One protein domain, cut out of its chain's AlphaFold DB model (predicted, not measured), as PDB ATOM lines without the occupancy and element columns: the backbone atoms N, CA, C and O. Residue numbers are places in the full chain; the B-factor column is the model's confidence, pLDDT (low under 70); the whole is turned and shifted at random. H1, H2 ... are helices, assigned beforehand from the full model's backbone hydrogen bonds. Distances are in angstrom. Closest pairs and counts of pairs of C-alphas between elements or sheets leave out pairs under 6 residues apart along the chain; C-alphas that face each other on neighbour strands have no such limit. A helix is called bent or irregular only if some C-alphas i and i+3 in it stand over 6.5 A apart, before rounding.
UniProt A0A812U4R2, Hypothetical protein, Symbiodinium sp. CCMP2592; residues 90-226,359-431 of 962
ATOM      1  N   VAL A  90     109.055 148.111 191.994       77.19
ATOM      2  CA  VAL A  90     109.268 149.400 192.677       77.19
ATOM      3  C   VAL A  90     110.729 149.576 193.122       77.19
ATOM      4  O   VAL A  90     111.319 150.640 192.921       77.19
ATOM      5  N   ILE A  91     111.341 148.529 193.684       81.44
ATOM      6  CA  ILE A  91     112.719 148.552 194.197       81.44
ATOM      7  C   ILE A  91     113.728 148.563 193.045       81.44
ATOM      8  O   ILE A  91     114.658 149.373 193.062       81.44
ATOM      9  N   HIS A  92     113.499 147.753 192.004       79.62
ATOM     10  CA  HIS A  92     114.255 147.800 190.746       79.62
ATOM     11  C   HIS A  92     114.351 149.234 190.193       79.62
ATOM     12  O   HIS A  92     115.444 149.723 189.890       79.62
ATOM     13  N   ALA A  93     113.216 149.930 190.080       75.25
ATOM     14  CA  ALA A  93     113.164 151.251 189.465       75.25
ATOM     15  C   ALA A  93     113.754 152.364 190.351       75.25
ATOM     16  O   ALA A  93     114.501 153.209 189.851       75.25
ATOM     17  N   LEU A  94     113.507 152.330 191.669       80.44
ATOM     18  CA  LEU A  94     114.157 153.236 192.625       80.44
ATOM     19  C   LEU A  94     115.687 153.099 192.574       80.44
ATOM     20  O   LEU A  94     116.394 154.106 192.532       80.44
ATOM     21  N   LEU A  95     116.209 151.869 192.507       85.25
ATOM     22  CA  LEU A  95     117.648 151.613 192.403       85.25
ATOM     23  C   LEU A  95     118.226 152.005 191.035       85.25
ATOM     24  O   LEU A  95     119.349 152.508 190.982       85.25
ATOM     25  N   LYS A  96     117.464 151.857 189.941       83.06
ATOM     26  CA  LYS A  96     117.839 152.362 188.606       83.06
ATOM     27  C   LYS A  96     118.006 153.888 188.622       83.06
ATOM     28  O   LYS A  96     119.029 154.380 188.147       83.06
ATOM     29  N   HIS A  97     117.067 154.617 189.231       79.69
ATOM     30  CA  HIS A  97     117.132 156.077 189.367       79.69
ATOM     31  C   HIS A  97     118.274 156.535 190.292       79.69
ATOM     32  O   HIS A  97     119.062 157.406 189.920       79.69
ATOM     33  N   LEU A  98     118.420 155.907 191.465       83.81
ATOM     34  CA  LEU A  98     119.524 156.160 192.401       83.81
ATOM     35  C   LEU A  98     120.892 155.957 191.741       83.81
ATOM     36  O   LEU A  98     121.770 156.810 191.864       83.81
ATOM     37  N   TRP A  99     121.063 154.851 191.011       87.56
ATOM     38  CA  TRP A  99     122.303 154.570 190.297       87.56
ATOM     39  C   TRP A  99     122.577 155.606 189.203       87.56
ATOM     40  O   TRP A  99     123.695 156.099 189.107       87.56
ATOM     41  N   GLN A 100     121.571 155.998 188.412       82.94
ATOM     42  CA  GLN A 100     121.724 157.057 187.405       82.94
ATOM     43  C   GLN A 100     122.156 158.401 188.017       82.94
ATOM     44  O   GLN A 100     122.961 159.102 187.408       82.94
ATOM     45  N   ALA A 101     121.670 158.742 189.215       81.88
ATOM     46  CA  ALA A 101     122.028 159.979 189.905       81.88
ATOM     47  C   ALA A 101     123.450 159.965 190.501       81.88
ATOM     48  O   ALA A 101     124.154 160.968 190.406       81.88
ATOM     49  N   PHE A 102     123.891 158.845 191.088       86.94
ATOM     50  CA  PHE A 102     125.207 158.742 191.744       86.94
ATOM     51  C   PHE A 102     126.341 158.205 190.849       86.94
ATOM     52  O   PHE A 102     127.510 158.366 191.197       86.94
ATOM     53  N   ARG A 103     126.038 157.641 189.667       85.88
ATOM     54  CA  ARG A 103     127.033 157.170 188.681       85.88
ATOM     55  C   ARG A 103     128.192 158.148 188.402       85.88
ATOM     56  O   ARG A 103     129.314 157.652 188.353       85.88
ATOM     57  N   PRO A 104     128.009 159.473 188.208       82.50
ATOM     58  CA  PRO A 104     129.149 160.363 187.966       82.50
ATOM     59  C   PRO A 104     130.107 160.442 189.164       82.50
ATOM     60  O   PRO A 104     131.314 160.413 188.961       82.50
ATOM     61  N   MET A 105     129.602 160.448 190.405       85.38
ATOM     62  CA  MET A 105     130.456 160.428 191.604       85.38
ATOM     63  C   MET A 105     131.249 159.116 191.704       85.38
ATOM     64  O   MET A 105     132.437 159.142 192.005       85.38
ATOM     65  N   PHE A 106     130.615 157.987 191.372       89.50
ATOM     66  CA  PHE A 106     131.280 156.682 191.305       89.50
ATOM     67  C   PHE A 106     132.385 156.621 190.240       89.50
ATOM     68  O   PHE A 106     133.444 156.053 190.484       89.50
ATOM     69  N   LEU A 107     132.165 157.223 189.066       86.69
ATOM     70  CA  LEU A 107     133.185 157.275 188.014       86.69
ATOM     71  C   LEU A 107     134.368 158.182 188.385       86.69
ATOM     72  O   LEU A 107     135.481 157.883 187.973       86.69
ATOM     73  N   ILE A 108     134.148 159.240 189.176       84.94
ATOM     74  CA  ILE A 108     135.228 160.095 189.697       84.94
ATOM     75  C   ILE A 108     136.082 159.325 190.717       84.94
ATOM     76  O   ILE A 108     137.299 159.313 190.568       84.94
ATOM     77  N   ASP A 109     135.464 158.643 191.693       86.62
ATOM     78  CA  ASP A 109     136.187 157.774 192.644       86.62
ATOM     79  C   ASP A 109     137.057 156.742 191.906       86.62
ATOM     80  O   ASP A 109     138.253 156.626 192.158       86.62
ATOM     81  N   LEU A 110     136.456 156.012 190.959       89.00
ATOM     82  CA  LEU A 110     137.136 154.954 190.214       89.00
ATOM     83  C   LEU A 110     138.270 155.498 189.331       89.00
ATOM     84  O   LEU A 110     139.301 154.846 189.197       89.00
ATOM     85  N   ALA A 111     138.104 156.681 188.732       85.62
ATOM     86  CA  ALA A 111     139.164 157.319 187.956       85.62
ATOM     87  C   ALA A 111     140.352 157.729 188.840       85.62
ATOM     88  O   ALA A 111     141.494 157.530 188.434       85.62
ATOM     89  N   HIS A 112     140.099 158.239 190.053       85.19
ATOM     90  CA  HIS A 112     141.148 158.582 191.024       85.19
ATOM     91  C   HIS A 112     141.955 157.335 191.421       85.19
ATOM     92  O   HIS A 112     143.179 157.343 191.306       85.19
ATOM     93  N   GLN A 113     141.263 156.238 191.750       88.50
ATOM     94  CA  GLN A 113     141.874 154.949 192.113       88.50
ATOM     95  C   GLN A 113     142.676 154.315 190.960       88.50
ATOM     96  O   GLN A 113     143.763 153.777 191.168       88.50
ATOM     97  N   ILE A 114     142.183 154.405 189.718       88.75
ATOM     98  CA  ILE A 114     142.919 153.920 188.537       88.75
ATOM     99  C   ILE A 114     144.179 154.763 188.280       88.75
ATOM    100  O   ILE A 114     145.217 154.199 187.937       88.75
ATOM    101  N   LEU A 115     144.117 156.087 188.467       87.44
ATOM    102  CA  LEU A 115     145.274 156.976 188.309       87.44
ATOM    103  C   LEU A 115     146.358 156.699 189.360       87.44
ATOM    104  O   LEU A 115     147.529 156.591 189.001       87.44
ATOM    105  N   ALA A 116     145.990 156.524 190.630       88.69
ATOM    106  CA  ALA A 116     146.945 156.200 191.689       88.69
ATOM    107  C   ALA A 116     147.550 154.792 191.527       88.69
ATOM    108  O   ALA A 116     148.764 154.620 191.640       88.69
ATOM    109  N   ASN A 117     146.752 153.795 191.128       92.69
ATOM    110  CA  ASN A 117     147.281 152.477 190.772       92.69
ATOM    111  C   ASN A 117     148.246 152.543 189.569       92.69
ATOM    112  O   ASN A 117     149.242 151.823 189.541       92.69
ATOM    113  N   ALA A 118     148.004 153.433 188.598       89.31
ATOM    114  CA  ALA A 118     148.933 153.676 187.493       89.31
ATOM    115  C   ALA A 118     150.241 154.356 187.949       89.31
ATOM    116  O   ALA A 118     151.300 153.997 187.436       89.31
ATOM    117  N   VAL A 119     150.201 155.260 188.941       89.25
ATOM    118  CA  VAL A 119     151.407 155.802 189.606       89.25
ATOM    119  C   VAL A 119     152.215 154.676 190.257       89.25
ATOM    120  O   VAL A 119     153.411 154.558 189.999       89.25
ATOM    121  N   ILE A 120     151.565 153.813 191.044       90.31
ATOM    122  CA  ILE A 120     152.217 152.684 191.726       90.31
ATOM    123  C   ILE A 120     152.839 151.717 190.704       90.31
ATOM    124  O   ILE A 120     153.998 151.328 190.849       90.31
ATOM    125  N   CYS A 121     152.120 151.380 189.627       90.75
ATOM    126  CA  CYS A 121     152.649 150.538 188.552       90.75
ATOM    127  C   CYS A 121     153.833 151.194 187.816       90.75
ATOM    128  O   CYS A 121     154.803 150.508 187.499       90.75
ATOM    129  N   TYR A 122     153.788 152.511 187.576       88.06
ATOM    130  CA  TYR A 122     154.905 153.256 186.988       88.06
ATOM    131  C   TYR A 122     156.138 153.253 187.900       88.06
ATOM    132  O   TYR A 122     157.243 153.051 187.410       88.06
ATOM    133  N   TRP A 123     155.973 153.419 189.216       87.19
ATOM    134  CA  TRP A 123     157.084 153.344 190.169       87.19
ATOM    135  C   TRP A 123     157.698 151.942 190.264       87.19
ATOM    136  O   TRP A 123     158.919 151.828 190.319       87.19
ATOM    137  N   ILE A 124     156.886 150.881 190.209       86.75
ATOM    138  CA  ILE A 124     157.379 149.493 190.174       86.75
ATOM    139  C   ILE A 124     158.157 149.212 188.877       86.75
ATOM    140  O   ILE A 124     159.217 148.595 188.920       86.75
ATOM    141  N   TRP A 125     157.669 149.691 187.728       82.94
ATOM    142  CA  TRP A 125     158.356 149.539 186.438       82.94
ATOM    143  C   TRP A 125     159.617 150.416 186.328       82.94
ATOM    144  O   TRP A 125     160.615 150.020 185.731       82.94
ATOM    145  N   GLY A 126     159.574 151.625 186.890       70.69
ATOM    146  CA  GLY A 126     160.627 152.637 186.801       70.69
ATOM    147  C   GLY A 126     161.816 152.425 187.740       70.69
ATOM    148  O   GLY A 126     162.796 153.154 187.618       70.69
ATOM    149  N   ALA A 127     161.769 151.428 188.629       57.94
ATOM    150  CA  ALA A 127     162.746 151.173 189.698       57.94
ATOM    151  C   ALA A 127     164.191 150.839 189.244       57.94
ATOM    152  O   ALA A 127     165.024 150.481 190.070       57.94
ATOM    153  N   GLY A 128     164.507 150.950 187.949       55.41
ATOM    154  CA  GLY A 128     165.838 150.685 187.394       55.41
ATOM    155  C   GLY A 128     166.186 151.461 186.119       55.41
ATOM    156  O   GLY A 128     167.088 151.040 185.397       55.41
ATOM    157  N   GLN A 129     165.487 152.559 185.788       59.62
ATOM    158  CA  GLN A 129     165.807 153.377 184.605       59.62
ATOM    159  C   GLN A 129     165.762 154.890 184.867       59.62
ATOM    160  O   GLN A 129     165.028 155.363 185.725       59.62
ATOM    161  N   VAL A 130     166.587 155.613 184.091       58.25
ATOM    162  CA  VAL A 130     166.729 157.078 183.923       58.25
ATOM    163  C   VAL A 130     165.870 157.950 184.854       58.25
ATOM    164  O   VAL A 130     164.656 158.044 184.686       58.25
ATOM    165  N   GLN A 131     166.531 158.681 185.763       66.88
ATOM    166  CA  GLN A 131     165.886 159.597 186.712       66.88
ATOM    167  C   GLN A 131     164.886 160.544 186.028       66.88
ATOM    168  O   GLN A 131     165.256 161.420 185.245       66.88
ATOM    169  N   ALA A 132     163.607 160.391 186.372       73.25
ATOM    170  CA  ALA A 132     162.540 161.233 185.856       73.25
ATOM    171  C   ALA A 132     162.686 162.698 186.337       73.25
ATOM    172  O   ALA A 132     163.091 162.938 187.484       73.25
ATOM    173  N   PRO A 133     162.328 163.701 185.508       81.75
ATOM    174  CA  PRO A 133     162.443 165.112 185.880       81.75
ATOM    175  C   PRO A 133     161.617 165.430 187.136       81.75
ATOM    176  O   PRO A 133     160.523 164.884 187.301       81.75
ATOM    177  N   LYS A 134     162.111 166.335 188.005       78.75
ATOM    178  CA  LYS A 134     161.485 166.672 189.309       78.75
ATOM    179  C   LYS A 134     159.977 166.916 189.170       78.75
ATOM    180  O   LYS A 134     159.197 166.300 189.884       78.75
ATOM    181  N   MET A 135     159.572 167.727 188.186       76.88
ATOM    182  CA  MET A 135     158.164 168.029 187.890       76.88
ATOM    183  C   MET A 135     157.296 166.771 187.726       76.88
ATOM    184  O   MET A 135     156.195 166.725 188.268       76.88
ATOM    185  N   LEU A 136     157.781 165.734 187.032       80.31
ATOM    186  CA  LEU A 136     157.035 164.487 186.846       80.31
ATOM    187  C   LEU A 136     156.966 163.676 188.147       80.31
ATOM    188  O   LEU A 136     155.885 163.220 188.509       80.31
ATOM    189  N   ARG A 137     158.078 163.553 188.885       81.31
ATOM    190  CA  ARG A 137     158.114 162.841 190.178       81.31
ATOM    191  C   ARG A 137     157.163 163.468 191.199       81.31
ATOM    192  O   ARG A 137     156.264 162.788 191.690       81.31
ATOM    193  N   CYS A 138     157.261 164.781 191.413       80.44
ATOM    194  CA  CYS A 138     156.360 165.513 192.305       80.44
ATOM    195  C   CYS A 138     154.887 165.430 191.859       80.44
ATOM    196  O   CYS A 138     153.999 165.370 192.708       80.44
ATOM    197  N   SER A 139     154.614 165.369 190.547       79.38
ATOM    198  CA  SER A 139     153.246 165.214 190.029       79.38
ATOM    199  C   SER A 139     152.646 163.841 190.319       79.38
ATOM    200  O   SER A 139     151.502 163.744 190.759       79.38
ATOM    201  N   LEU A 140     153.415 162.776 190.089       86.19
ATOM    202  CA  LEU A 140     152.998 161.399 190.358       86.19
ATOM    203  C   LEU A 140     152.782 161.185 191.864       86.19
ATOM    204  O   LEU A 140     151.740 160.670 192.272       86.19
ATOM    205  N   TRP A 141     153.711 161.675 192.691       88.38
ATOM    206  CA  TRP A 141     153.579 161.680 194.148       88.38
ATOM    207  C   TRP A 141     152.331 162.444 194.618       88.38
ATOM    208  O   TRP A 141     151.548 161.917 195.408       88.38
ATOM    209  N   GLY A 142     152.090 163.649 194.086       85.00
ATOM    210  CA  GLY A 142     150.935 164.474 194.448       85.00
ATOM    211  C   GLY A 142     149.591 163.816 194.116       85.00
ATOM    212  O   GLY A 142     148.634 163.953 194.879       85.00
ATOM    213  N   LEU A 143     149.521 163.042 193.025       84.81
ATOM    214  CA  LEU A 143     148.341 162.245 192.680       84.81
ATOM    215  C   LEU A 143     148.072 161.146 193.719       84.81
ATOM    216  O   LEU A 143     146.948 161.080 194.224       84.81
ATOM    217  N   LEU A 144     149.079 160.349 194.096       89.31
ATOM    218  CA  LEU A 144     148.941 159.311 195.131       89.31
ATOM    219  C   LEU A 144     148.581 159.915 196.501       89.31
ATOM    220  O   LEU A 144     147.625 159.482 197.146       89.31
ATOM    221  N   ALA A 145     149.295 160.964 196.918       89.06
ATOM    222  CA  ALA A 145     149.024 161.680 198.162       89.06
ATOM    223  C   ALA A 145     147.578 162.210 198.211       89.06
ATOM    224  O   ALA A 145     146.912 162.115 199.245       89.06
ATOM    225  N   SER A 146     147.056 162.706 197.081       88.00
ATOM    226  CA  SER A 146     145.680 163.202 196.999       88.00
ATOM    227  C   SER A 146     144.608 162.113 197.128       88.00
ATOM    228  O   SER A 146     143.514 162.386 197.622       88.00
ATOM    229  N   GLU A 147     144.894 160.873 196.720       89.25
ATOM    230  CA  GLU A 147     143.968 159.750 196.909       89.25
ATOM    231  C   GLU A 147     143.886 159.369 198.390       89.25
ATOM    232  O   GLU A 147     142.790 159.346 198.958       89.25
ATOM    233  N   GLY A 148     145.040 159.148 199.030       89.81
ATOM    234  CA  GLY A 148     145.118 158.789 200.446       89.81
ATOM    235  C   GLY A 148     144.423 159.820 201.338       89.81
ATOM    236  O   GLY A 148     143.561 159.468 202.146       89.81
ATOM    237  N   VAL A 149     144.698 161.114 201.125       90.12
ATOM    238  CA  VAL A 149     144.008 162.211 201.828       90.12
ATOM    239  C   VAL A 149     142.496 162.205 201.549       90.12
ATOM    240  O   VAL A 149     141.706 162.361 202.485       90.12
ATOM    241  N   SER A 150     142.070 161.997 200.298       88.56
ATOM    242  CA  SER A 150     140.655 162.018 199.892       88.56
ATOM    243  C   SER A 150     139.828 160.872 200.496       88.56
ATOM    244  O   SER A 150     138.758 161.127 201.065       88.56
ATOM    245  N   GLU A 151     140.302 159.622 200.434       89.50
ATOM    246  CA  GLU A 151     139.583 158.470 201.006       89.50
ATOM    247  C   GLU A 151     139.655 158.466 202.547       89.50
ATOM    248  O   GLU A 151     138.636 158.204 203.194       89.50
ATOM    249  N   CYS A 152     140.774 158.869 203.172       90.75
ATOM    250  CA  CYS A 152     140.841 159.035 204.632       90.75
ATOM    251  C   CYS A 152     139.885 160.133 205.137       90.75
ATOM    252  O   CYS A 152     139.101 159.884 206.059       90.75
ATOM    253  N   PHE A 153     139.875 161.321 204.515       90.62
ATOM    254  CA  PHE A 153     138.919 162.383 204.851       90.62
ATOM    255  C   PHE A 153     137.473 161.919 204.637       90.62
ATOM    256  O   PHE A 153     136.611 162.121 205.498       90.62
ATOM    257  N   THR A 154     137.205 161.252 203.511       88.88
ATOM    258  CA  THR A 154     135.889 160.688 203.197       88.88
ATOM    259  C   THR A 154     135.435 159.705 204.269       88.88
ATOM    260  O   THR A 154     134.289 159.797 204.717       88.88
ATOM    261  N   PHE A 155     136.297 158.788 204.711       91.31
ATOM    262  CA  PHE A 155     135.971 157.814 205.750       91.31
ATOM    263  C   PHE A 155     135.650 158.491 207.088       91.31
ATOM    264  O   PHE A 155     134.591 158.231 207.658       91.31
ATOM    265  N   VAL A 156     136.495 159.420 207.551       91.88
ATOM    266  CA  VAL A 156     136.264 160.163 208.805       91.88
ATOM    267  C   VAL A 156     134.965 160.974 208.738       91.88
ATOM    268  O   VAL A 156     134.131 160.885 209.643       91.88
ATOM    269  N   TRP A 157     134.732 161.704 207.644       90.94
ATOM    270  CA  TRP A 157     133.505 162.481 207.447       90.94
ATOM    271  C   TRP A 157     132.253 161.595 207.442       90.94
ATOM    272  O   TRP A 157     131.273 161.878 208.136       90.94
ATOM    273  N   THR A 158     132.271 160.509 206.664       89.12
ATOM    274  CA  THR A 158     131.125 159.596 206.533       89.12
ATOM    275  C   THR A 158     130.869 158.801 207.818       89.12
ATOM    276  O   THR A 158     129.705 158.553 208.135       89.12
ATOM    277  N   PHE A 159     131.901 158.501 208.615       89.94
ATOM    278  CA  PHE A 159     131.770 157.932 209.958       89.94
ATOM    279  C   PHE A 159     131.107 158.914 210.936       89.94
ATOM    280  O   PHE A 159     130.067 158.591 211.511       89.94
ATOM    281  N   VAL A 160     131.638 160.137 211.075       90.38
ATOM    282  CA  VAL A 160     131.087 161.167 211.981       90.38
ATOM    283  C   VAL A 160     129.659 161.553 211.583       90.38
ATOM    284  O   VAL A 160     128.787 161.708 212.443       90.38
ATOM    285  N   HIS A 161     129.377 161.673 210.282       84.62
ATOM    286  CA  HIS A 161     128.024 161.961 209.816       84.62
ATOM    287  C   HIS A 161     127.091 160.743 209.950       84.62
ATOM    288  O   HIS A 161     125.907 160.917 210.260       84.62
ATOM    289  N   GLY A 162     127.607 159.525 209.763       83.94
ATOM    290  CA  GLY A 162     126.888 158.273 209.985       83.94
ATOM    291  C   GLY A 162     126.457 158.109 211.442       83.94
ATOM    292  O   GLY A 162     125.285 157.843 211.693       83.94
ATOM    293  N   TYR A 163     127.353 158.367 212.398       87.69
ATOM    294  CA  TYR A 163     127.062 158.331 213.839       87.69
ATOM    295  C   TYR A 163     125.900 159.260 214.235       87.69
ATOM    296  O   TYR A 163     125.079 158.912 215.076       87.69
ATOM    297  N   LYS A 164     125.765 160.412 213.564       86.50
ATOM    298  CA  LYS A 164     124.670 161.377 213.780       86.50
ATOM    299  C   LYS A 164     123.367 161.067 213.013       86.50
ATOM    300  O   LYS A 164     122.442 161.874 213.078       86.50
ATOM    301  N   ARG A 165     123.282 159.974 212.238       81.69
ATOM    302  CA  ARG A 165     122.107 159.648 211.387       81.69
ATOM    303  C   ARG A 165     121.709 158.171 211.301       81.69
ATOM    304  O   ARG A 165     120.653 157.878 210.750       81.69
ATOM    305  N   LEU A 166     122.529 157.241 211.775       83.25
ATOM    306  CA  LEU A 166     122.291 155.802 211.664       83.25
ATOM    307  C   LEU A 166     122.257 155.169 213.053       83.25
ATOM    308  O   LEU A 166     123.066 155.504 213.912       83.25
ATOM    309  N   SER A 167     121.371 154.192 213.253       85.94
ATOM    310  CA  SER A 167     121.397 153.379 214.470       85.94
ATOM    311  C   SER A 167     122.710 152.576 214.565       85.94
ATOM    312  O   SER A 167     123.285 152.228 213.525       85.94
ATOM    313  N   PRO A 168     123.194 152.220 215.774       85.75
ATOM    314  CA  PRO A 168     124.505 151.582 215.949       85.75
ATOM    315  C   PRO A 168     124.693 150.319 215.094       85.75
ATOM    316  O   PRO A 168     125.715 150.143 214.430       85.75
ATOM    317  N   GLY A 169     123.655 149.479 215.008       84.44
ATOM    318  CA  GLY A 169     123.654 148.270 214.182       84.44
ATOM    319  C   GLY A 169     123.602 148.514 212.665       84.44
ATOM    320  O   GLY A 169     123.876 147.588 211.900       84.44
ATOM    321  N   LEU A 170     123.251 149.714 212.191       82.88
ATOM    322  CA  LEU A 170     123.387 150.122 210.784       82.88
ATOM    323  C   LEU A 170     124.750 150.778 210.515       82.88
ATOM    324  O   LEU A 170     125.315 150.550 209.441       82.88
ATOM    325  N   LEU A 171     125.286 151.528 211.486       86.25
ATOM    326  CA  LEU A 171     126.621 152.125 211.432       86.25
ATOM    327  C   LEU A 171     127.712 151.046 211.391       86.25
ATOM    328  O   LEU A 171     128.499 151.032 210.450       86.25
ATOM    329  N   TYR A 172     127.711 150.081 212.318       87.50
ATOM    330  CA  TYR A 172     128.673 148.965 212.326       87.50
ATOM    331  C   TYR A 172     128.666 148.186 210.999       87.50
ATOM    332  O   TYR A 172     129.711 147.935 210.393       87.50
ATOM    333  N   ARG A 173     127.467 147.876 210.480       84.19
ATOM    334  CA  ARG A 173     127.299 147.217 209.173       84.19
ATOM    335  C   ARG A 173     127.817 148.058 208.003       84.19
ATOM    336  O   ARG A 173     128.087 147.476 206.957       84.19
ATOM    337  N   TRP A 174     127.912 149.381 208.138       86.88
ATOM    338  CA  TRP A 174     128.515 150.270 207.143       86.88
ATOM    339  C   TRP A 174     130.032 150.379 207.307       86.88
ATOM    340  O   TRP A 174     130.728 150.220 206.309       86.88
ATOM    341  N   VAL A 175     130.548 150.521 208.534       88.31
ATOM    342  CA  VAL A 175     131.997 150.531 208.813       88.31
ATOM    343  C   VAL A 175     132.652 149.269 208.249       88.31
ATOM    344  O   VAL A 175     133.602 149.375 207.483       88.31
ATOM    345  N   LYS A 176     132.067 148.082 208.483       85.44
ATOM    346  CA  LYS A 176     132.559 146.810 207.913       85.44
ATOM    347  C   LYS A 176     132.567 146.761 206.369       85.44
ATOM    348  O   LYS A 176     133.250 145.918 205.801       85.44
ATOM    349  N   ARG A 177     131.828 147.641 205.675       84.31
ATOM    350  CA  ARG A 177     131.862 147.778 204.201       84.31
ATOM    351  C   ARG A 177     132.848 148.851 203.734       84.31
ATOM    352  O   ARG A 177     133.493 148.660 202.713       84.31
ATOM    353  N   ALA A 178     132.953 149.961 204.464       86.75
ATOM    354  CA  ALA A 178     133.839 151.078 204.137       86.75
ATOM    355  C   ALA A 178     135.314 150.809 204.496       86.75
ATOM    356  O   ALA A 178     136.204 151.372 203.865       86.75
ATOM    357  N   ALA A 179     135.569 149.916 205.460       87.50
ATOM    358  CA  ALA A 179     136.903 149.591 205.962       87.50
ATOM    359  C   ALA A 179     137.912 149.213 204.863       87.50
ATOM    360  O   ALA A 179     139.063 149.610 204.964       87.50
ATOM    361  N   ALA A 180     137.498 148.512 203.799       87.69
ATOM    362  CA  ALA A 180     138.406 148.140 202.710       87.69
ATOM    363  C   ALA A 180     139.031 149.373 202.025       87.69
ATOM    364  O   ALA A 180     140.251 149.477 201.968       87.69
ATOM    365  N   ARG A 181     138.212 150.346 201.594       89.19
ATOM    366  CA  ARG A 181     138.702 151.618 201.027       89.19
ATOM    367  C   ARG A 181     139.518 152.424 202.035       89.19
ATOM    368  O   ARG A 181     140.545 152.978 201.672       89.19
ATOM    369  N   ALA A 182     139.086 152.460 203.298       90.38
ATOM    370  CA  ALA A 182     139.798 153.183 204.352       90.38
ATOM    371  C   ALA A 182     141.199 152.606 204.624       90.38
ATOM    372  O   ALA A 182     142.130 153.369 204.865       90.38
ATOM    373  N   VAL A 183     141.359 151.280 204.547       93.12
ATOM    374  CA  VAL A 183     142.662 150.605 204.639       93.12
ATOM    375  C   VAL A 183     143.531 150.953 203.432       93.12
ATOM    376  O   VAL A 183     144.660 151.383 203.636       93.12
ATOM    377  N   VAL A 184     143.022 150.848 202.196       93.06
ATOM    378  CA  VAL A 184     143.817 151.206 201.002       93.06
ATOM    379  C   VAL A 184     144.247 152.677 201.038       93.06
ATOM    380  O   VAL A 184     145.431 152.954 200.892       93.06
ATOM    381  N   GLY A 185     143.337 153.605 201.352       91.81
ATOM    382  CA  GLY A 185     143.664 155.029 201.497       91.81
ATOM    383  C   GLY A 185     144.693 155.314 202.599       91.81
ATOM    384  O   GLY A 185     145.567 156.156 202.413       91.81
ATOM    385  N   ALA A 186     144.656 154.580 203.717       93.56
ATOM    386  CA  ALA A 186     145.663 154.696 204.775       93.56
ATOM    387  C   ALA A 186     147.040 154.156 204.344       93.56
ATOM    388  O   ALA A 186     148.057 154.775 204.651       93.56
ATOM    389  N   PHE A 187     147.088 153.047 203.597       93.88
ATOM    390  CA  PHE A 187     148.331 152.516 203.025       93.88
ATOM    391  C   PHE A 187     148.909 153.433 201.933       93.88
ATOM    392  O   PHE A 187     150.124 153.642 201.912       93.88
ATOM    393  N   ALA A 188     148.056 154.041 201.099       91.81
ATOM    394  CA  ALA A 188     148.447 155.029 200.093       91.81
ATOM    395  C   ALA A 188     148.994 156.308 200.747       91.81
ATOM    396  O   ALA A 188     150.038 156.818 200.344       91.81
ATOM    397  N   LEU A 189     148.339 156.788 201.812       92.19
ATOM    398  CA  LEU A 189     148.806 157.927 202.601       92.19
ATOM    399  C   LEU A 189     150.138 157.626 203.306       92.19
ATOM    400  O   LEU A 189     151.023 158.475 203.306       92.19
ATOM    401  N   SER A 190     150.313 156.418 203.852       92.06
ATOM    402  CA  SER A 190     151.585 155.984 204.449       92.06
ATOM    403  C   SER A 190     152.718 155.970 203.418       92.06
ATOM    404  O   SER A 190     153.807 156.460 203.706       92.06
ATOM    405  N   LEU A 191     152.456 155.469 202.206       90.75
ATOM    406  CA  LEU A 191     153.434 155.457 201.115       90.75
ATOM    407  C   LEU A 191     153.749 156.877 200.622       90.75
ATOM    408  O   LEU A 191     154.906 157.188 200.353       90.75
ATOM    409  N   ALA A 192     152.757 157.768 200.565       89.62
ATOM    410  CA  ALA A 192     152.975 159.182 200.265       89.62
ATOM    411  C   ALA A 192     153.830 159.887 201.337       89.62
ATOM    412  O   ALA A 192     154.680 160.701 200.985       89.62
ATOM    413  N   VAL A 193     153.659 159.559 202.624       89.94
ATOM    414  CA  VAL A 193     154.500 160.081 203.719       89.94
ATOM    415  C   VAL A 193     155.939 159.577 203.613       89.94
ATOM    416  O   VAL A 193     156.858 160.387 203.689       89.94
ATOM    417  N   GLU A 194     156.150 158.279 203.381       88.25
ATOM    418  CA  GLU A 194     157.495 157.701 203.232       88.25
ATOM    419  C   GLU A 194     158.245 158.289 202.022       88.25
ATOM    420  O   GLU A 194     159.418 158.647 202.113       88.25
ATOM    421  N   THR A 195     157.548 158.474 200.898       87.31
ATOM    422  CA  THR A 195     158.130 158.990 199.645       87.31
ATOM    423  C   THR A 195     158.207 160.521 199.557       87.31
ATOM    424  O   THR A 195     158.684 161.053 198.554       87.31
ATOM    425  N   ALA A 196     157.783 161.256 200.594       85.19
ATOM    426  CA  ALA A 196     157.682 162.721 200.579       85.19
ATOM    427  C   ALA A 196     159.026 163.469 200.466       85.19
ATOM    428  O   ALA A 196     159.031 164.645 200.109       85.19
ATOM    429  N   ALA A 197     160.154 162.821 200.780       82.44
ATOM    430  CA  ALA A 197     161.479 163.448 200.735       82.44
ATOM    431  C   ALA A 197     162.043 163.573 199.305       82.44
ATOM    432  O   ALA A 197     162.632 164.596 198.963       82.44
ATOM    433  N   GLU A 198     161.841 162.555 198.461       80.81
ATOM    434  CA  GLU A 198     162.383 162.501 197.090       80.81
ATOM    435  C   GLU A 198     161.305 162.461 195.990       80.81
ATOM    436  O   GLU A 198     161.629 162.478 194.798       80.81
ATOM    437  N   PHE A 199     160.023 162.409 196.372       83.88
ATOM    438  CA  PHE A 199     158.864 162.236 195.483       83.88
ATOM    439  C   PHE A 199     158.892 160.927 194.663       83.88
ATOM    440  O   PHE A 199     158.336 160.846 193.565       83.88
ATOM    441  N   GLN A 200     159.556 159.903 195.202       81.69
ATOM    442  CA  GLN A 200     159.745 158.567 194.626       81.69
ATOM    443  C   GLN A 200     159.983 157.538 195.752       81.69
ATOM    444  O   GLN A 200     160.387 157.941 196.847       81.69
ATOM    445  N   PRO A 201     159.759 156.230 195.525       81.50
ATOM    446  CA  PRO A 201     160.187 155.191 196.460       81.50
ATOM    447  C   PRO A 201     161.715 155.073 196.523       81.50
ATOM    448  O   PRO A 201     162.393 155.072 195.497       81.50
ATOM    449  N   VAL A 202     162.225 154.937 197.746       74.44
ATOM    450  CA  VAL A 202     163.627 154.624 198.066       74.44
ATOM    451  C   VAL A 202     163.774 153.098 198.183       74.44
ATOM    452  O   VAL A 202     162.791 152.411 198.459       74.44
ATOM    453  N   GLU A 203     164.979 152.549 197.998       66.31
ATOM    454  CA  GLU A 203     165.246 151.095 197.926       66.31
ATOM    455  C   GLU A 203     164.637 150.276 199.090       66.31
ATOM    456  O   GLU A 203     164.083 149.193 198.881       66.31
ATOM    457  N   ASN A 204     164.644 150.829 200.308       63.84
ATOM    458  CA  ASN A 204     164.080 150.190 201.505       63.84
ATOM    459  C   ASN A 204     162.533 150.144 201.536       63.84
ATOM    460  O   ASN A 204     161.965 149.324 202.256       63.84
ATOM    461  N   GLY A 205     161.841 150.975 200.748       66.88
ATOM    462  CA  GLY A 205     160.372 151.093 200.731       66.88
ATOM    463  C   GLY A 205     159.640 150.034 199.898       66.88
ATOM    464  O   GLY A 205     158.412 150.059 199.765       66.88
ATOM    465  N   SER A 206     160.381 149.079 199.329       77.81
ATOM    466  CA  SER A 206     159.867 148.003 198.467       77.81
ATOM    467  C   SER A 206     158.717 147.202 199.099       77.81
ATOM    468  O   SER A 206     157.743 146.875 198.414       77.81
ATOM    469  N   ILE A 207     158.764 146.959 200.415       87.19
ATOM    470  CA  ILE A 207     157.704 146.254 201.153       87.19
ATOM    471  C   ILE A 207     156.391 147.050 201.111       87.19
ATOM    472  O   ILE A 207     155.367 146.511 200.681       87.19
ATOM    473  N   LEU A 208     156.403 148.332 201.497       89.00
ATOM    474  CA  LEU A 208     155.187 149.152 201.541       89.00
ATOM    475  C   LEU A 208     154.617 149.409 200.138       89.00
ATOM    476  O   LEU A 208     153.394 149.416 199.965       89.00
ATOM    477  N   LEU A 209     155.484 149.548 199.130       89.94
ATOM    478  CA  LEU A 209     155.101 149.645 197.719       89.94
ATOM    479  C   LEU A 209     154.402 148.364 197.226       89.94
ATOM    480  O   LEU A 209     153.364 148.445 196.564       89.94
ATOM    481  N   SER A 210     154.915 147.182 197.590       90.44
ATOM    482  CA  SER A 210     154.326 145.890 197.205       90.44
ATOM    483  C   SER A 210     152.937 145.665 197.822       90.44
ATOM    484  O   SER A 210     151.998 145.282 197.120       90.44
ATOM    485  N   ILE A 211     152.773 145.998 199.110       92.12
ATOM    486  CA  ILE A 211     151.496 145.911 199.830       92.12
ATOM    487  C   ILE A 211     150.480 146.878 199.215       92.12
ATOM    488  O   ILE A 211     149.340 146.490 198.961       92.12
ATOM    489  N   ASN A 212     150.897 148.112 198.912       92.75
ATOM    490  CA  ASN A 212     150.046 149.080 198.225       92.75
ATOM    491  C   ASN A 212     149.579 148.561 196.862       92.75
ATOM    492  O   ASN A 212     148.379 148.573 196.605       92.75
ATOM    493  N   SER A 213     150.484 148.056 196.020       93.25
ATOM    494  CA  SER A 213     150.134 147.497 194.706       93.25
ATOM    495  C   SER A 213     149.060 146.408 194.810       93.25
ATOM    496  O   SER A 213     148.003 146.508 194.180       93.25
ATOM    497  N   LEU A 214     149.262 145.420 195.689       94.62
ATOM    498  CA  LEU A 214     148.293 144.345 195.916       94.62
ATOM    499  C   LEU A 214     146.930 144.883 196.390       94.62
ATOM    500  O   LEU A 214     145.886 144.463 195.886       94.62
ATOM    501  N   LEU A 215     146.925 145.834 197.328       93.94
ATOM    502  CA  LEU A 215     145.700 146.430 197.866       93.94
ATOM    503  C   LEU A 215     144.908 147.234 196.821       93.94
ATOM    504  O   LEU A 215     143.680 147.117 196.788       93.94
ATOM    505  N   HIS A 216     145.569 148.001 195.947       93.94
ATOM    506  CA  HIS A 216     144.887 148.782 194.906       93.94
ATOM    507  C   HIS A 216     144.294 147.878 193.816       93.94
ATOM    508  O   HIS A 216     143.129 148.052 193.448       93.94
ATOM    509  N   TRP A 217     145.020 146.844 193.368       94.31
ATOM    510  CA  TRP A 217     144.480 145.856 192.424       94.31
ATOM    511  C   TRP A 217     143.275 145.092 192.993       94.31
ATOM    512  O   TRP A 217     142.261 144.934 192.305       94.31
ATOM    513  N   LEU A 218     143.335 144.680 194.265       92.00
ATOM    514  CA  LEU A 218     142.196 144.064 194.953       92.00
ATOM    515  C   LEU A 218     141.013 145.038 195.085       92.00
ATOM    516  O   LEU A 218     139.873 144.640 194.835       92.00
ATOM    517  N   LEU A 219     141.252 146.310 195.423       91.12
ATOM    518  CA  LEU A 219     140.195 147.319 195.525       91.12
ATOM    519  C   LEU A 219     139.492 147.541 194.179       91.12
ATOM    520  O   LEU A 219     138.261 147.456 194.131       91.12
ATOM    521  N   ILE A 220     140.255 147.733 193.097       91.31
ATOM    522  CA  ILE A 220     139.747 147.904 191.725       91.31
ATOM    523  C   ILE A 220     138.862 146.715 191.322       91.31
ATOM    524  O   ILE A 220     137.746 146.920 190.833       91.31
ATOM    525  N   LEU A 221     139.293 145.478 191.602       89.31
ATOM    526  CA  LEU A 221     138.483 144.276 191.372       89.31
ATOM    527  C   LEU A 221     137.140 144.344 192.120       89.31
ATOM    528  O   LEU A 221     136.098 143.980 191.566       89.31
ATOM    529  N   THR A 222     137.132 144.859 193.356       88.31
ATOM    530  CA  THR A 222     135.884 145.033 194.105       88.31
ATOM    531  C   THR A 222     134.996 146.154 193.562       88.31
ATOM    532  O   THR A 222     133.780 146.004 193.605       88.31
ATOM    533  N   GLU A 223     135.527 147.255 193.030       89.25
ATOM    534  CA  GLU A 223     134.702 148.358 192.511       89.25
ATOM    535  C   GLU A 223     134.103 148.035 191.132       89.25
ATOM    536  O   GLU A 223     132.941 148.356 190.858       89.25
ATOM    537  N   ILE A 224     134.823 147.268 190.303       89.69
ATOM    538  CA  ILE A 224     134.350 146.779 188.997       89.69
ATOM    539  C   ILE A 224     133.018 145.997 189.101       89.69
ATOM    540  O   ILE A 224     132.227 145.994 188.150       89.69
ATOM    541  N   ARG A 225     132.683 145.432 190.276       91.06
ATOM    542  CA  ARG A 225     131.389 144.768 190.554       91.06
ATOM    543  C   ARG A 225     130.153 145.648 190.301       91.06
ATOM    544  O   ARG A 225     129.048 145.124 190.171       91.06
ATOM    545  N   ALA A 226     130.305 146.974 190.262       87.75
ATOM    546  CA  ALA A 226     129.202 147.907 190.041       87.75
ATOM    547  C   ALA A 226     128.737 147.977 188.570       87.75
ATOM    548  O   ALA A 226     127.603 148.396 188.286       87.75
ATOM    549  N   LYS A 359     128.169 167.891 201.520       82.06
ATOM    550  CA  LYS A 359     127.195 168.569 200.629       82.06
ATOM    551  C   LYS A 359     127.285 170.071 200.841       82.06
ATOM    552  O   LYS A 359     127.030 170.557 201.939       82.06
ATOM    553  N   MET A 360     127.597 170.779 199.766       78.00
ATOM    554  CA  MET A 360     127.684 172.233 199.711       78.00
ATOM    555  C   MET A 360     126.472 172.742 198.932       78.00
ATOM    556  O   MET A 360     126.129 172.157 197.910       78.00
ATOM    557  N   LYS A 361     125.800 173.794 199.416       66.88
ATOM    558  CA  LYS A 361     124.670 174.402 198.694       66.88
ATOM    559  C   LYS A 361     125.211 175.199 197.508       66.88
ATOM    560  O   LYS A 361     125.822 176.244 197.711       66.88
ATOM    561  N   ALA A 362     124.983 174.728 196.289       56.56
ATOM    562  CA  ALA A 362     125.590 175.291 195.083       56.56
ATOM    563  C   ALA A 362     124.798 176.489 194.509       56.56
ATOM    564  O   ALA A 362     124.404 176.482 193.344       56.56
ATOM    565  N   THR A 363     124.551 177.530 195.317       53.03
ATOM    566  CA  THR A 363     123.693 178.678 194.945       53.03
ATOM    567  C   THR A 363     124.155 179.442 193.699       53.03
ATOM    568  O   THR A 363     123.307 179.976 192.992       53.03
ATOM    569  N   GLY A 364     125.460 179.458 193.395       52.88
ATOM    570  CA  GLY A 364     126.021 180.083 192.187       52.88
ATOM    571  C   GLY A 364     126.222 179.156 190.975       52.88
ATOM    572  O   GLY A 364     126.403 179.649 189.869       52.88
ATOM    573  N   PHE A 365     126.171 177.827 191.140       51.81
ATOM    574  CA  PHE A 365     126.501 176.855 190.075       51.81
ATOM    575  C   PHE A 365     125.274 176.109 189.515       51.81
ATOM    576  O   PHE A 365     125.397 175.071 188.863       51.81
ATOM    577  N   SER A 366     124.071 176.642 189.739       48.69
ATOM    578  CA  SER A 366     122.798 176.056 189.288       48.69
ATOM    579  C   SER A 366     122.742 175.792 187.774       48.69
ATOM    580  O   SER A 366     122.159 174.788 187.362       48.69
ATOM    581  N   PHE A 367     123.409 176.621 186.962       48.91
ATOM    582  CA  PHE A 367     123.524 176.487 185.503       48.91
ATOM    583  C   PHE A 367     124.029 175.099 185.057       48.91
ATOM    584  O   PHE A 367     123.397 174.434 184.232       48.91
ATOM    585  N   LEU A 368     125.101 174.591 185.682       50.06
ATOM    586  CA  LEU A 368     125.668 173.268 185.380       50.06
ATOM    587  C   LEU A 368     124.670 172.123 185.637       50.06
ATOM    588  O   LEU A 368     124.687 171.112 184.936       50.06
ATOM    589  N   SER A 369     123.770 172.271 186.615       48.41
ATOM    590  CA  SER A 369     122.892 171.182 187.079       48.41
ATOM    591  C   SER A 369     121.847 170.714 186.051       48.41
ATOM    592  O   SER A 369     121.427 169.549 186.087       48.41
ATOM    593  N   GLN A 370     121.441 171.599 185.129       47.50
ATOM    594  CA  GLN A 370     120.545 171.272 184.013       47.50
ATOM    595  C   GLN A 370     121.310 171.001 182.712       47.50
ATOM    596  O   GLN A 370     120.953 170.067 181.994       47.50
ATOM    597  N   GLU A 371     122.379 171.752 182.428       46.25
ATOM    598  CA  GLU A 371     123.172 171.582 181.204       46.25
ATOM    599  C   GLU A 371     123.948 170.256 181.155       46.25
ATOM    600  O   GLU A 371     123.965 169.625 180.103       46.25
ATOM    601  N   ILE A 372     124.516 169.754 182.265       51.72
ATOM    602  CA  ILE A 372     125.320 168.506 182.267       51.72
ATOM    603  C   ILE A 372     124.539 167.292 181.719       51.72
ATOM    604  O   ILE A 372     125.131 166.389 181.131       51.72
ATOM    605  N   ARG A 373     123.203 167.274 181.840       47.31
ATOM    606  CA  ARG A 373     122.342 166.215 181.272       47.31
ATOM    607  C   ARG A 373     122.005 166.384 179.783       47.31
ATOM    608  O   ARG A 373     121.424 165.471 179.206       47.31
ATOM    609  N   LYS A 374     122.367 167.514 179.174       47.44
ATOM    610  CA  LYS A 374     122.235 167.820 177.738       47.44
ATOM    611  C   LYS A 374     123.591 168.059 177.053       47.44
ATOM    612  O   LYS A 374     123.624 168.406 175.876       47.44
ATOM    613  N   LEU A 375     124.698 167.917 177.783       52.69
ATOM    614  CA  LEU A 375     126.028 168.301 177.321       52.69
ATOM    615  C   LEU A 375     126.489 167.414 176.153       52.69
ATOM    616  O   LEU A 375     126.744 166.220 176.318       52.69
ATOM    617  N   THR A 376     126.620 168.018 174.973       51.88
ATOM    618  CA  THR A 376     127.196 167.394 173.777       51.88
ATOM    619  C   THR A 376     128.655 166.992 174.003       51.88
ATOM    620  O   THR A 376     129.372 167.599 174.797       51.88
ATOM    621  N   TRP A 377     129.123 165.980 173.266       50.91
ATOM    622  CA  TRP A 377     130.468 165.404 173.412       50.91
ATOM    623  C   TRP A 377     131.607 166.443 173.370       50.91
ATOM    624  O   TRP A 377     132.535 166.368 174.170       50.91
ATOM    625  N   TRP A 378     131.499 167.478 172.530       49.12
ATOM    626  CA  TRP A 378     132.491 168.559 172.457       49.12
ATOM    627  C   TRP A 378     132.576 169.419 173.731       49.12
ATOM    628  O   TRP A 378     133.653 169.893 174.083       49.12
ATOM    629  N   ARG A 379     131.475 169.585 174.480       52.72
ATOM    630  CA  ARG A 379     131.485 170.293 175.774       52.72
ATOM    631  C   ARG A 379     132.103 169.446 176.890       52.72
ATOM    632  O   ARG A 379     132.697 170.007 177.804       52.72
ATOM    633  N   TRP A 380     132.027 168.116 176.795       60.41
ATOM    634  CA  TRP A 380     132.804 167.222 177.663       60.41
ATOM    635  C   TRP A 380     134.306 167.321 177.386       60.41
ATOM    636  O   TRP A 380     135.082 167.344 178.336       60.41
ATOM    637  N   ILE A 381     134.715 167.461 176.119       59.19
ATOM    638  CA  ILE A 381     136.116 167.741 175.759       59.19
ATOM    639  C   ILE A 381     136.552 169.107 176.311       59.19
ATOM    640  O   ILE A 381     137.624 169.201 176.900       59.19
ATOM    641  N   LEU A 382     135.717 170.147 176.213       60.66
ATOM    642  CA  LEU A 382     136.021 171.459 176.799       60.66
ATOM    643  C   LEU A 382     136.195 171.384 178.329       60.66
ATOM    644  O   LEU A 382     137.159 171.925 178.865       60.66
ATOM    645  N   LEU A 383     135.301 170.677 179.030       62.41
ATOM    646  CA  LEU A 383     135.400 170.460 180.477       62.41
ATOM    647  C   LEU A 383     136.665 169.662 180.847       62.41
ATOM    648  O   LEU A 383     137.341 170.009 181.812       62.41
ATOM    649  N   LEU A 384     137.010 168.637 180.060       63.50
ATOM    650  CA  LEU A 384     138.247 167.868 180.214       63.50
ATOM    651  C   LEU A 384     139.479 168.771 180.063       63.50
ATOM    652  O   LEU A 384     140.363 168.715 180.909       63.50
ATOM    653  N   VAL A 385     139.521 169.634 179.043       64.25
ATOM    654  CA  VAL A 385     140.621 170.590 178.830       64.25
ATOM    655  C   VAL A 385     140.739 171.571 179.997       64.25
ATOM    656  O   VAL A 385     141.842 171.775 180.492       64.25
ATOM    657  N   VAL A 386     139.630 172.124 180.500       65.88
ATOM    658  CA  VAL A 386     139.653 173.012 181.679       65.88
ATOM    659  C   VAL A 386     140.191 172.286 182.915       65.88
ATOM    660  O   VAL A 386     141.028 172.842 183.622       65.88
ATOM    661  N   VAL A 387     139.780 171.036 183.159       65.62
ATOM    662  CA  VAL A 387     140.310 170.222 184.269       65.62
ATOM    663  C   VAL A 387     141.797 169.910 184.072       65.62
ATOM    664  O   VAL A 387     142.569 170.078 185.010       65.62
ATOM    665  N   VAL A 388     142.227 169.519 182.870       66.31
ATOM    666  CA  VAL A 388     143.635 169.208 182.563       66.31
ATOM    667  C   VAL A 388     144.530 170.442 182.698       66.31
ATOM    668  O   VAL A 388     145.619 170.328 183.249       66.31
ATOM    669  N   VAL A 389     144.075 171.628 182.282       67.06
ATOM    670  CA  VAL A 389     144.808 172.891 182.485       67.06
ATOM    671  C   VAL A 389     144.865 173.263 183.970       67.06
ATOM    672  O   VAL A 389     145.928 173.611 184.470       67.06
ATOM    673  N   PHE A 390     143.757 173.139 184.704       66.38
ATOM    674  CA  PHE A 390     143.686 173.446 186.138       66.38
ATOM    675  C   PHE A 390     144.580 172.524 186.989       66.38
ATOM    676  O   PHE A 390     145.292 172.989 187.883       66.38
ATOM    677  N   TYR A 391     144.603 171.225 186.668       67.94
ATOM    678  CA  TYR A 391     145.540 170.270 187.262       67.94
ATOM    679  C   TYR A 391     146.977 170.551 186.800       67.94
ATOM    680  O   TYR A 391     147.872 170.609 187.629       67.94
ATOM    681  N   GLY A 392     147.215 170.832 185.516       65.69
ATOM    682  CA  GLY A 392     148.544 171.185 184.999       65.69
ATOM    683  C   GLY A 392     149.166 172.405 185.691       65.69
ATOM    684  O   GLY A 392     150.342 172.373 186.044       65.69
ATOM    685  N   VAL A 393     148.372 173.444 185.972       65.69
ATOM    686  CA  VAL A 393     148.812 174.632 186.726       65.69
ATOM    687  C   VAL A 393     149.138 174.295 188.184       65.69
ATOM    688  O   VAL A 393     150.121 174.804 188.719       65.69
ATOM    689  N   THR A 394     148.380 173.411 188.840       63.97
ATOM    690  CA  THR A 394     148.715 172.988 190.214       63.97
ATOM    691  C   THR A 394     149.930 172.065 190.266       63.97
ATOM    692  O   THR A 394     150.760 172.221 191.154       63.97
ATOM    693  N   LEU A 395     150.108 171.184 189.280       64.25
ATOM    694  CA  LEU A 395     151.316 170.371 189.121       64.25
ATOM    695  C   LEU A 395     152.568 171.224 188.848       64.25
ATOM    696  O   LEU A 395     153.634 170.941 189.393       64.25
ATOM    697  N   PHE A 396     152.434 172.309 188.077       65.56
ATOM    698  CA  PHE A 396     153.497 173.297 187.885       65.56
ATOM    699  C   PHE A 396     153.882 173.974 189.212       65.56
ATOM    700  O   PHE A 396     155.054 173.943 189.587       65.56
ATOM    701  N   LEU A 397     152.902 174.471 189.981       62.59
ATOM    702  CA  LEU A 397     153.126 175.080 191.303       62.59
ATOM    703  C   LEU A 397     153.756 174.119 192.330       62.59
ATOM    704  O   LEU A 397     154.495 174.560 193.205       62.59
ATOM    705  N   ILE A 398     153.499 172.812 192.226       63.88
ATOM    706  CA  ILE A 398     154.146 171.782 193.059       63.88
ATOM    707  C   ILE A 398     155.616 171.565 192.654       63.88
ATOM    708  O   ILE A 398     156.439 171.193 193.487       63.88
ATOM    709  N   SER A 399     155.982 171.781 191.389       63.34
ATOM    710  CA  SER A 399     157.320 171.432 190.890       63.34
ATOM    711  C   SER A 399     158.441 172.331 191.427       63.34
ATOM    712  O   SER A 399     159.547 171.847 191.688       63.34
ATOM    713  N   GLU A 400     158.143 173.606 191.683       66.50
ATOM    714  CA  GLU A 400     159.069 174.582 192.280       66.50
ATOM    715  C   GLU A 400     159.046 174.568 193.822       66.50
ATOM    716  O   GLU A 400     159.856 175.235 194.458       66.50
ATOM    717  N   ALA A 401     158.158 173.778 194.434       60.81
ATOM    718  CA  ALA A 401     157.895 173.785 195.871       60.81
ATOM    719  C   ALA A 401     158.859 172.927 196.721       60.81
ATOM    720  O   ALA A 401     159.474 171.961 196.242       60.81
ATOM    721  N   ASP A 402     158.904 173.275 198.013       71.31
ATOM    722  CA  ASP A 402     159.436 172.486 199.130       71.31
ATOM    723  C   ASP A 402     158.420 171.429 199.600       71.31
ATOM    724  O   ASP A 402     157.240 171.471 199.253       71.31
ATOM    725  N   ILE A 403     158.846 170.508 200.473       68.38
ATOM    726  CA  ILE A 403     158.010 169.415 201.010       68.38
ATOM    727  C   ILE A 403     156.692 169.934 201.623       68.38
ATOM    728  O   ILE A 403     155.624 169.368 201.380       68.38
ATOM    729  N   VAL A 404     156.732 171.036 202.381       70.00
ATOM    730  CA  VAL A 404     155.535 171.623 203.020       70.00
ATOM    731  C   VAL A 404     154.546 172.147 201.973       70.00
ATOM    732  O   VAL A 404     153.348 171.866 202.047       70.00
ATOM    733  N   THR A 405     155.031 172.881 200.971       70.56
ATOM    734  CA  THR A 405     154.202 173.433 199.891       70.56
ATOM    735  C   THR A 405     153.733 172.356 198.905       70.56
ATOM    736  O   THR A 405     152.618 172.460 198.394       70.56
ATOM    737  N   ALA A 406     154.477 171.258 198.741       72.06
ATOM    738  CA  ALA A 406     154.021 170.072 198.017       72.06
ATOM    739  C   ALA A 406     152.831 169.376 198.711       72.06
ATOM    740  O   ALA A 406     151.873 169.002 198.034       72.06
ATOM    741  N   TRP A 407     152.814 169.276 200.049       79.75
ATOM    742  CA  TRP A 407     151.641 168.769 200.782       79.75
ATOM    743  C   TRP A 407     150.409 169.672 200.630       79.75
ATOM    744  O   TRP A 407     149.313 169.160 200.393       79.75
ATOM    745  N   PHE A 408     150.561 171.002 200.669       74.44
ATOM    746  CA  PHE A 408     149.462 171.916 200.309       74.44
ATOM    747  C   PHE A 408     148.972 171.677 198.870       74.44
ATOM    748  O   PHE A 408     147.762 171.634 198.621       74.44
ATOM    749  N   GLY A 409     149.901 171.441 197.942       68.50
ATOM    750  CA  GLY A 409     149.613 171.074 196.560       68.50
ATOM    751  C   GLY A 409     148.925 169.716 196.376       68.50
ATOM    752  O   GLY A 409     148.190 169.567 195.409       68.50
ATOM    753  N   ALA A 410     149.071 168.758 197.298       71.75
ATOM    754  CA  ALA A 410     148.324 167.489 197.305       71.75
ATOM    755  C   ALA A 410     146.943 167.606 197.990       71.75
ATOM    756  O   ALA A 410     145.963 166.968 197.586       71.75
ATOM    757  N   VAL A 411     146.817 168.477 198.995       79.38
ATOM    758  CA  VAL A 411     145.533 168.795 199.648       79.38
ATOM    759  C   VAL A 411     144.586 169.536 198.693       79.38
ATOM    760  O   VAL A 411     143.380 169.290 198.714       79.38
ATOM    761  N   TYR A 412     145.102 170.386 197.802       76.88
ATOM    762  CA  TYR A 412     144.293 171.133 196.831       76.88
ATOM    763  C   TYR A 412     143.473 170.262 195.844       76.88
ATOM    764  O   TYR A 412     142.251 170.439 195.791       76.88
ATOM    765  N   PRO A 413     144.046 169.299 195.085       74.50
ATOM    766  CA  PRO A 413     143.275 168.415 194.213       74.50
ATOM    767  C   PRO A 413     142.302 167.549 195.019       74.50
ATOM    768  O   PRO A 413     141.151 167.419 194.600       74.50
ATOM    769  N   SER A 414     142.695 167.080 196.213       80.62
ATOM    770  CA  SER A 414     141.807 166.378 197.157       80.62
ATOM    771  C   SER A 414     140.547 167.199 197.463       80.62
ATOM    772  O   SER A 414     139.421 166.729 197.281       80.62
ATOM    773  N   LEU A 415     140.722 168.467 197.853       82.25
ATOM    774  CA  LEU A 415     139.622 169.408 198.079       82.25
ATOM    775  C   LEU A 415     138.813 169.661 196.799       82.25
ATOM    776  O   LEU A 415     137.588 169.721 196.868       82.25
ATOM    777  N   SER A 416     139.455 169.763 195.631       77.88
ATOM    778  CA  SER A 416     138.755 169.971 194.355       77.88
ATOM    779  C   SER A 416     137.801 168.813 194.026       77.88
ATOM    780  O   SER A 416     136.634 169.053 193.705       77.88
ATOM    781  N   VAL A 417     138.245 167.561 194.206       80.62
ATOM    782  CA  VAL A 417     137.432 166.352 194.007       80.62
ATOM    783  C   VAL A 417     136.267 166.338 194.996       80.62
ATOM    784  O   VAL A 417     135.113 166.187 194.589       80.62
ATOM    785  N   LEU A 418     136.537 166.580 196.282       83.12
ATOM    786  CA  LEU A 418     135.517 166.613 197.336       83.12
ATOM    787  C   LEU A 418     134.475 167.728 197.123       83.12
ATOM    788  O   LEU A 418     133.283 167.505 197.361       83.12
ATOM    789  N   CYS A 419     134.880 168.899 196.626       82.25
ATOM    790  CA  CYS A 419     133.986 170.004 196.266       82.25
ATOM    791  C   CYS A 419     133.116 169.663 195.048       82.25
ATOM    792  O   CYS A 419     131.890 169.787 195.121       82.25
ATOM    793  N   VAL A 420     133.707 169.160 193.958       80.19
ATOM    794  CA  VAL A 420     132.972 168.728 192.753       80.19
ATOM    795  C   VAL A 420     131.949 167.641 193.101       80.19
ATOM    796  O   VAL A 420     130.775 167.743 192.738       80.19
ATOM    797  N   GLN A 421     132.346 166.638 193.885       83.50
ATOM    798  CA  GLN A 421     131.444 165.594 194.374       83.50
ATOM    799  C   GLN A 421     130.346 166.137 195.307       83.50
ATOM    800  O   GLN A 421     129.201 165.681 195.240       83.50
ATOM    801  N   SER A 422     130.654 167.129 196.149       83.88
ATOM    802  CA  SER A 422     129.669 167.792 197.017       83.88
ATOM    803  C   SER A 422     128.610 168.558 196.224       83.88
ATOM    804  O   SER A 422     127.436 168.526 196.603       83.88
ATOM    805  N   ILE A 423     129.004 169.201 195.119       80.44
ATOM    806  CA  ILE A 423     128.101 169.882 194.181       80.44
ATOM    807  C   ILE A 423     127.238 168.850 193.442       80.44
ATOM    808  O   ILE A 423     126.014 168.975 193.445       80.44
ATOM    809  N   PHE A 424     127.828 167.774 192.905       79.62
ATOM    810  CA  PHE A 424     127.062 166.684 192.280       79.62
ATOM    811  C   PHE A 424     126.024 166.080 193.237       79.62
ATOM    812  O   PHE A 424     124.873 165.881 192.842       79.62
ATOM    813  N   ARG A 425     126.376 165.851 194.510       82.94
ATOM    814  CA  ARG A 425     125.424 165.381 195.530       82.94
ATOM    815  C   ARG A 425     124.329 166.403 195.827       82.94
ATOM    816  O   ARG A 425     123.187 165.998 196.061       82.94
ATOM    817  N   ASP A 426     124.624 167.702 195.837       81.50
ATOM    818  CA  ASP A 426     123.591 168.729 196.005       81.50
ATOM    819  C   ASP A 426     122.601 168.717 194.834       81.50
ATOM    820  O   ASP A 426     121.400 168.567 195.068       81.50
ATOM    821  N   CYS A 427     123.104 168.744 193.595       73.88
ATOM    822  CA  CYS A 427     122.313 168.689 192.361       73.88
ATOM    823  C   CYS A 427     121.503 167.390 192.207       73.88
ATOM    824  O   CYS A 427     120.388 167.414 191.686       73.88
ATOM    825  N   ALA A 428     122.032 166.252 192.670       73.56
ATOM    826  CA  ALA A 428     121.306 164.984 192.688       73.56
ATOM    827  C   ALA A 428     120.141 164.998 193.694       73.56
ATOM    828  O   ALA A 428     119.070 164.473 193.407       73.56
ATOM    829  N   THR A 429     120.333 165.614 194.868       75.06
ATOM    830  CA  THR A 429     119.398 165.503 196.004       75.06
ATOM    831  C   THR A 429     118.440 166.687 196.176       75.06
ATOM    832  O   THR A 429     117.553 166.613 197.027       75.06
ATOM    833  N   THR A 430     118.577 167.776 195.408       68.00
ATOM    834  CA  THR A 430     117.883 169.060 195.666       68.00
ATOM    835  C   THR A 430     116.360 168.922 195.723       68.00
ATOM    836  O   THR A 430     115.720 169.484 196.610       68.00
ATOM    837  N   ASN A 431     115.783 168.137 194.807       66.69
ATOM    838  CA  ASN A 431     114.333 168.021 194.635       66.69
ATOM    839  C   ASN A 431     113.720 166.744 195.237       66.69
ATOM    840  O   ASN A 431     112.498 166.639 195.284       66.69
TER     841      ASN A 431
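AT A GLANCE: This is residues 90 to 226 and 359 to 431 of the 962 residues of the protein "Hypothetical protein" of Symbiodinium sp. CCMP2592 (UniProt A0A812U4R2). Four long helices, H1b, H2, H3 and H4, make an up-and-down bundle, each running against the one before it in the chain, and H7 packs on the side of H2 and on part of H1b. From H7 the chain can be traced back to H6, which meets H2 and H7 near its last residues while residues 381 to 389 stand free; H1a sticks out at one end with residues 90 to 97, and little H5 lies near the last turns of H7. The printed part has 210 residues with seven named helices, H1 to H7 in chain order, and no named strand: all helix. It is compact, with a radius of gyration of the C-alphas of 18.6 A, spanning 57 by 44 by 29 A.

HOW THE PARTS SIT: Start at residues 90 to 126, H1, assigned by its hydrogen bonds as one helix but bent: C-alphas 101 and 104 are 7.4 A apart, and its arms H1a, 90 to 101, and H1b, 104 to 126, stand at 57 degrees. Look next at the hub H2, residues 134 to 163: its residues 140 to 147 touch H1b, closest at C-alphas 116 and 144, 5.1 A. H3, residues 168 to 197, touches H2 as a hairpin at a shallow tilt of 21 degrees, opposite ways, closest at Gly 148 and Gly 185, C-alphas 4.2 A apart. H4, residues 203 to 224, touches H1b, closest at C-alphas 117 and 216, 6.0 A. Beyond the cut, H5, residues 366 to 371, is close to but not clearly touching H7, residues 403 to 429, with C-alphas 369 and 427 closest at 5.9 A. H7 touches H2 with its residues 406 to 418, closest at C-alphas 142 and 410, 4.9 A. H6, residues 377 to 399, touches H7 with residues 391 to 399, closest at C-alphas 398 and 406, 5.2 A. Every O i to N i+4 pair is within hydrogen-bond range in H1a, H1b, H2 and H6, against 21 of 26 in H3, 16 of 18 in H4, 1 of 2 in H5 and 21 of 23 in H7.

IN THESE COORDINATES: Find C-alpha 90 at (109.268, 149.400, 192.677), where H1a begins its 16.8 A; H1b runs 32.4 A. H2 spans 43.1 A from C-alpha 134 at (161.485, 166.672, 189.309), H3 41.7 A, H4 32.4 A, H5 9.2 A and H6 32.6 A. H7 runs 39.1 A to C-alpha 429 at (119.398, 165.503, 196.004). H3 and H4 are irregular: C-alphas 194 and 197 are 7.4 A apart, 204 and 207 7.5 A.

THE WHOLE: The two C-alphas farthest apart, of Val 90 and Val 130, are 58.6 A apart. Residues 227 to 358 are not printed, and C-alphas 226 and 359 stand 23.3 A apart across the cut. Of the links that are printed whole, none is long. Mean pLDDT of the printed part is 78.7, and residues 361 to 401 are among those under 70.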